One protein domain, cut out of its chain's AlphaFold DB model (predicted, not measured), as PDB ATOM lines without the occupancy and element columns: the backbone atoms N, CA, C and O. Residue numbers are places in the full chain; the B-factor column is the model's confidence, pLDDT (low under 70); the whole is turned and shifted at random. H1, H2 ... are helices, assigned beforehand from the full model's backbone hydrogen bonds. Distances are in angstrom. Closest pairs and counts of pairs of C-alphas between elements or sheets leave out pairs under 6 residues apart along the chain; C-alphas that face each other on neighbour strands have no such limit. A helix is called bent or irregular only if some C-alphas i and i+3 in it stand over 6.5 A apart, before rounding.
ATOM      1  N   TRP A   7      73.762  38.324 167.354       91.94
ATOM      2  CA  TRP A   7      73.032  39.058 168.389       91.94
ATOM      3  C   TRP A   7      71.525  38.783 168.366       91.94
ATOM      4  O   TRP A   7      70.920  38.724 169.429       91.94
ATOM      5  N   GLN A   8      70.926  38.553 167.190       93.69
ATOM      6  CA  GLN A   8      69.508  38.183 167.090       93.69
ATOM      7  C   GLN A   8      69.264  36.782 167.658       93.69
ATOM      8  O   GLN A   8      68.281  36.563 168.360       93.69
ATOM      9  N   ILE A   9      70.187  35.850 167.400       95.94
ATOM     10  CA  ILE A   9      70.127  34.483 167.929       95.94
ATOM     11  C   ILE A   9      70.277  34.475 169.460       95.94
ATOM     12  O   ILE A   9      69.594  33.712 170.138       95.94
ATOM     13  N   LEU A  10      71.150  35.326 170.014       95.94
ATOM     14  CA  LEU A  10      71.409  35.414 171.459       95.94
ATOM     15  C   LEU A  10      70.395  36.280 172.229       95.94
ATOM     16  O   LEU A  10      70.409  36.283 173.459       95.94
ATOM     17  N   GLU A  11      69.506  36.994 171.540       94.75
ATOM     18  CA  GLU A  11      68.517  37.887 172.153       94.75
ATOM     19  C   GLU A  11      67.679  37.217 173.267       94.75
ATOM     20  O   GLU A  11      67.542  37.827 174.329       94.75
ATOM     21  N   PRO A  12      67.177  35.970 173.128       96.94
ATOM     22  CA  PRO A  12      66.349  35.340 174.163       96.94
ATOM     23  C   PRO A  12      67.095  35.002 175.459       96.94
ATOM     24  O   PRO A  12      66.453  34.758 176.479       96.94
ATOM     25  N   VAL A  13      68.430  34.944 175.429       97.00
ATOM     26  CA  VAL A  13      69.252  34.556 176.589       97.00
ATOM     27  C   VAL A  13      69.923  35.745 177.274       97.00
ATOM     28  O   VAL A  13      70.605  35.560 178.284       97.00
ATOM     29  N   LYS A  14      69.747  36.971 176.763       95.25
ATOM     30  CA  LYS A  14      70.322  38.157 177.400       95.25
ATOM     31  C   LYS A  14      69.654  38.432 178.746       95.25
ATOM     32  O   LYS A  14      68.444  38.290 178.905       95.25
ATOM     33  N   GLN A  15      70.446  38.902 179.700       96.94
ATOM     34  CA  GLN A  15      69.957  39.328 181.006       96.94
ATOM     35  C   GLN A  15      70.212  40.818 181.178       96.94
ATOM     36  O   GLN A  15      71.331  41.296 180.994       96.94
ATOM     37  N   HIS A  16      69.159  41.553 181.526       95.75
ATOM     38  CA  HIS A  16      69.294  42.938 181.947       95.75
ATOM     39  C   HIS A  16      69.737  42.966 183.412       95.75
ATOM     40  O   HIS A  16      69.069  42.384 184.263       95.75
ATOM     41  N   ILE A  17      70.849  43.641 183.702       94.94
ATOM     42  CA  ILE A  17      71.432  43.738 185.046       94.94
ATOM     43  C   ILE A  17      71.649  45.218 185.366       94.94
ATOM     44  O   ILE A  17      72.134  45.969 184.514       94.94
ATOM     45  N   HIS A  18      71.292  45.650 186.578       95.62
ATOM     46  CA  HIS A  18      71.571  47.012 187.020       95.62
ATOM     47  C   HIS A  18      73.056  47.162 187.368       95.62
ATOM     48  O   HIS A  18      73.674  46.254 187.914       95.62
ATOM     49  N   LEU A  19      73.651  48.328 187.097       94.06
ATOM     50  CA  LEU A  19      75.077  48.546 187.377       94.06
ATOM     51  C   LEU A  19      75.425  48.366 188.863       94.06
ATOM     52  O   LEU A  19      76.524  47.915 189.173       94.06
ATOM     53  N   GLN A  20      74.494  48.669 189.775       95.12
ATOM     54  CA  GLN A  20      74.691  48.455 191.211       95.12
ATOM     55  C   GLN A  20      74.928  46.974 191.549       95.12
ATOM     56  O   GLN A  20      75.720  46.674 192.442       95.12
ATOM     57  N   ASP A  21      74.326  46.054 190.789       96.69
ATOM     58  CA  ASP A  21      74.478  44.605 190.976       96.69
ATOM     59  C   ASP A  21      75.873  44.103 190.557       96.69
ATOM     60  O   ASP A  21      76.271  42.977 190.871       96.69
ATOM     61  N   LEU A  22      76.643  44.936 189.848       95.56
ATOM     62  CA  LEU A  22      78.028  44.654 189.464       95.56
ATOM     63  C   LEU A  22      79.041  45.108 190.526       95.56
ATOM     64  O   LEU A  22      80.237  44.855 190.368       95.56
ATOM     65  N   SER A  23      78.587  45.749 191.610       95.06
ATOM     66  CA  SER A  23      79.456  46.223 192.689       95.06
ATOM     67  C   SER A  23      80.312  45.091 193.272       95.06
ATOM     68  O   SER A  23      79.841  43.977 193.503       95.06
ATOM     69  N   GLY A  24      81.603  45.366 193.477       95.44
ATOM     70  CA  GLY A  24      82.578  44.389 193.973       95.44
ATOM     71  C   GLY A  24      83.093  43.389 192.930       95.44
ATOM     72  O   GLY A  24      83.955  42.573 193.256       95.44
ATOM     73  N   LYS A  25      82.622  43.441 191.675       95.75
ATOM     74  CA  LYS A  25      83.173  42.641 190.569       95.75
ATOM     75  C   LYS A  25      84.225  43.442 189.804       95.75
ATOM     76  O   LYS A  25      84.065  44.632 189.561       95.75
ATOM     77  N   THR A  26      85.290  42.768 189.375       95.19
ATOM     78  CA  THR A  26      86.258  43.345 188.430       95.19
ATOM     79  C   THR A  26      85.806  43.031 187.008       95.19
ATOM     80  O   THR A  26      85.595  41.866 186.674       95.19
ATOM     81  N   ILE A  27      85.655  44.062 186.178       93.62
ATOM     82  CA  ILE A  27      85.215  43.936 184.785       93.62
ATOM     83  C   ILE A  27      86.373  44.345 183.880       93.62
ATOM     84  O   ILE A  27      86.906  45.446 184.007       93.62
ATOM     85  N   ALA A  28      86.756  43.462 182.961       92.69
ATOM     86  CA  ALA A  28      87.695  43.813 181.907       92.69
ATOM     87  C   ALA A  28      86.974  44.645 180.839       92.69
ATOM     88  O   ALA A  28      85.912  44.256 180.353       92.69
ATOM     89  N   VAL A  29      87.559  45.782 180.467       87.00
ATOM     90  CA  VAL A  29      87.008  46.694 179.462       87.00
ATOM     91  C   VAL A  29      87.905  46.689 178.232       87.00
ATOM     92  O   VAL A  29      89.108  46.931 178.333       87.00
ATOM     93  N   ASP A  30      87.317  46.456 177.060       83.19
ATOM     94  CA  ASP A  30      88.012  46.620 175.786       83.19
ATOM     95  C   ASP A  30      88.050  48.105 175.384       83.19
ATOM     96  O   ASP A  30      87.082  48.672 174.870       83.19
ATOM     97  N   LEU A  31      89.199  48.743 175.613       79.25
ATOM     98  CA  LEU A  31      89.418  50.159 175.306       79.25
ATOM     99  C   LEU A  31      89.486  50.456 173.799       79.25
ATOM    100  O   LEU A  31      89.320  51.611 173.399       79.25
ATOM    101  N   SER A  32      89.722  49.450 172.949       76.25
ATOM    102  CA  SER A  32      89.816  49.654 171.498       76.25
ATOM    103  C   SER A  32      88.470  50.069 170.895       76.25
ATOM    104  O   SER A  32      88.420  50.937 170.016       76.25
ATOM    105  N   LEU A  33      87.368  49.537 171.440       66.50
ATOM    106  CA  LEU A  33      86.003  49.890 171.048       66.50
ATOM    107  C   LEU A  33      85.647  51.325 171.464       66.50
ATOM    108  O   LEU A  33      85.130  52.081 170.644       66.50
ATOM    109  N   TRP A  34      86.019  51.752 172.676       67.50
ATOM    110  CA  TRP A  34      85.777  53.121 173.154       67.50
ATOM    111  C   TRP A  34      86.484  54.191 172.325       67.50
ATOM    112  O   TRP A  34      85.912  55.248 172.046       67.50
ATOM    113  N   VAL A  35      87.725  53.937 171.907       65.56
ATOM    114  CA  VAL A  35      88.469  54.881 171.063       65.56
ATOM    115  C   VAL A  35      87.813  55.013 169.685       65.56
ATOM    116  O   VAL A  35      87.666  56.134 169.193       65.56
ATOM    117  N   CYS A  36      87.386  53.899 169.088       63.84
ATOM    118  CA  CYS A  36      86.750  53.874 167.770       63.84
ATOM    119  C   CYS A  36      85.368  54.559 167.779       63.84
ATOM    120  O   CYS A  36      85.063  55.393 166.920       63.84
ATOM    121  N   GLU A  37      84.551  54.296 168.804       64.69
ATOM    122  CA  GLU A  37      83.237  54.931 168.967       64.69
ATOM    123  C   GLU A  37      83.354  56.436 169.232       64.69
ATOM    124  O   GLU A  37      82.701  57.234 168.555       64.69
ATOM    125  N   ALA A  38      84.244  56.859 170.138       62.69
ATOM    126  CA  ALA A  38      84.432  58.273 170.475       62.69
ATOM    127  C   ALA A  38      84.941  59.127 169.298       62.69
ATOM    128  O   ALA A  38      84.719  60.340 169.278       62.69
ATOM    129  N   GLN A  39      85.617  58.519 168.318       57.91
ATOM    130  CA  GLN A  39      86.052  59.188 167.086       57.91
ATOM    131  C   GLN A  39      84.938  59.288 166.031       57.91
ATOM    132  O   GLN A  39      84.968  60.192 165.197       57.91
ATOM    133  N   THR A  40      83.931  58.414 166.091       59.16
ATOM    134  CA  THR A  40      82.824  58.348 165.119       59.16
ATOM    135  C   THR A  40      81.670  59.308 165.470       59.16
ATOM    136  O   THR A  40      80.820  59.620 164.630       59.16
ATOM    137  N   VAL A  41      81.645  59.861 166.691       61.25
ATOM    138  CA  VAL A  41      80.660  60.871 167.111       61.25
ATOM    139  C   VAL A  41      80.883  62.191 166.356       61.25
ATOM    140  O   VAL A  41      81.719  63.014 166.732       61.25
ATOM    141  N   LYS A  42      80.068  62.442 165.319       57.09
ATOM    142  CA  LYS A  42      80.148  63.631 164.439       57.09
ATOM    143  C   LYS A  42      80.186  64.983 165.170       57.09
ATOM    144  O   LYS A  42      80.783  65.922 164.660       57.09
ATOM    145  N   LYS A  43      79.587  65.096 166.365       57.06
ATOM    146  CA  LYS A  43      79.597  66.329 167.185       57.06
ATOM    147  C   LYS A  43      80.951  66.641 167.843       57.06
ATOM    148  O   LYS A  43      81.147  67.765 168.297       57.06
ATOM    149  N   MET A  44      81.859  65.666 167.936       53.50
ATOM    150  CA  MET A  44      83.140  65.813 168.642       53.50
ATOM    151  C   MET A  44      84.351  65.959 167.712       53.50
ATOM    152  O   MET A  44      85.437  66.305 168.181       53.50
ATOM    153  N   ILE A  45      84.169  65.760 166.402       52.06
ATOM    154  CA  ILE A  45      85.211  65.958 165.391       52.06
ATOM    155  C   ILE A  45      85.487  67.466 165.259       52.06
ATOM    156  O   ILE A  45      84.620  68.223 164.837       52.06
ATOM    157  N   GLY A  46      86.686  67.908 165.653       56.88
ATOM    158  CA  GLY A  46      87.142  69.306 165.540       56.88
ATOM    159  C   GLY A  46      86.936  70.186 166.783       56.88
ATOM    160  O   GLY A  46      87.618  71.195 166.919       56.88
ATOM    161  N   THR A  47      86.079  69.783 167.726       57.59
ATOM    162  CA  THR A  47      85.741  70.586 168.926       57.59
ATOM    163  C   THR A  47      86.552  70.187 170.168       57.59
ATOM    164  O   THR A  47      86.721  70.976 171.095       57.59
ATOM    165  N   VAL A  48      87.057  68.948 170.222       55.41
ATOM    166  CA  VAL A  48      87.706  68.372 171.412       55.41
ATOM    167  C   VAL A  48      88.992  67.639 171.030       55.41
ATOM    168  O   VAL A  48      88.962  66.702 170.236       55.41
ATOM    169  N   LYS A  49      90.131  67.998 171.642       57.34
ATOM    170  CA  LYS A  49      91.343  67.163 171.581       57.34
ATOM    171  C   LYS A  49      91.117  65.900 172.429       57.34
ATOM    172  O   LYS A  49      90.845  66.017 173.617       57.34
ATOM    173  N   LYS A  50      91.262  64.712 171.824       58.06
ATOM    174  CA  LYS A  50      91.169  63.380 172.469       58.06
ATOM    175  C   LYS A  50      89.808  63.075 173.147       58.06
ATOM    176  O   LYS A  50      89.758  62.860 174.356       58.06
ATOM    177  N   PRO A  51      88.699  62.999 172.385       58.19
ATOM    178  CA  PRO A  51      87.353  62.758 172.928       58.19
ATOM    179  C   PRO A  51      87.206  61.448 173.725       58.19
ATOM    180  O   PRO A  51      86.402  61.388 174.650       58.19
ATOM    181  N   HIS A  52      88.024  60.433 173.433       57.81
ATOM    182  CA  HIS A  52      88.043  59.143 174.135       57.81
ATOM    183  C   HIS A  52      88.493  59.235 175.605       57.81
ATOM    184  O   HIS A  52      88.116  58.390 176.407       57.81
ATOM    185  N   LEU A  53      89.256  60.264 175.993       58.00
ATOM    186  CA  LEU A  53      89.730  60.416 177.376       58.00
ATOM    187  C   LEU A  53      88.684  61.040 178.314       58.00
ATOM    188  O   LEU A  53      88.778  60.869 179.527       58.00
ATOM    189  N   ARG A  54      87.674  61.748 177.785       59.75
ATOM    190  CA  ARG A  54      86.628  62.381 178.615       59.75
ATOM    191  C   ARG A  54      85.675  61.369 179.249       59.75
ATOM    192  O   ARG A  54      85.247  61.572 180.375       59.75
ATOM    193  N   GLY A  55      85.348  60.286 178.542       57.34
ATOM    194  CA  GLY A  55      84.478  59.233 179.078       57.34
ATOM    195  C   GLY A  55      85.141  58.431 180.200       57.34
ATOM    196  O   GLY A  55      84.484  58.089 181.173       57.34
ATOM    197  N   ALA A  56      86.452  58.195 180.094       56.22
ATOM    198  CA  ALA A  56      87.210  57.428 181.081       56.22
ATOM    199  C   ALA A  56      87.496  58.204 182.382       56.22
ATOM    200  O   ALA A  56      87.635  57.591 183.430       56.22
ATOM    201  N   THR A  57      87.577  59.539 182.327       53.28
ATOM    202  CA  THR A  57      87.926  60.395 183.482       53.28
ATOM    203  C   THR A  57      86.723  60.803 184.337       53.28
ATOM    204  O   THR A  57      86.879  61.045 185.525       53.28
ATOM    205  N   ASN A  58      85.510  60.809 183.779       45.44
ATOM    206  CA  ASN A  58      84.282  61.083 184.538       45.44
ATOM    207  C   ASN A  58      83.780  59.877 185.361       45.44
ATOM    208  O   ASN A  58      82.749  59.985 186.015       45.44
ATOM    209  N   ALA A  59      84.465  58.729 185.310       44.97
ATOM    210  CA  ALA A  59      84.131  57.549 186.110       44.97
ATOM    211  C   ALA A  59      84.682  57.615 187.554       44.97
ATOM    212  O   ALA A  59      84.405  56.720 188.345       44.97
TER     213      ALA A  59
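AT A GLANCE: This is residues 7 to 59 of the 61 residues of a protein of Mus musculus (UniProt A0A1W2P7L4). H3 and H4 make a small head; residues 7 to 30, with H1 and H2, stick out as a long arm that turns at H2. The 53 printed residues, class all helix, include four named helices, H1 to H4. Flat, 40 by 30 by 17 A, the whole is only just extended, close to loose: radius of gyration of the C-alphas 15.2 A.

HOW THE PARTS SIT: H3, residues 31 to 40, touches H4, residues 52 to 59, at a steep tilt of 63 degrees, opposite ways; their closest C-alphas, Ala 38 and His 52, are 5.2 A apart. H1, residues 7 to 13, and H2, residues 19 to 22, touch no helix. Every O i to N i+4 pair is within hydrogen-bond range in H3, 2 of 4 in H4, 1 of 3 in H1, where 3 of 4 O i to N i+3 pairs are.

IN THESE COORDINATES: H3, 14.6 A, begins at C-alpha 31 (89.418, 50.159, 175.306); H4, 12.7 A, ends at C-alpha 59 (84.131, 57.549, 186.110). H1 is irregular: C-alphas 9 and 12 are 7.3 A apart.

THE WHOLE: The printed part has no cut. The link H3 to H4 is long. Residues 33 to 59 have pLDDT under 70.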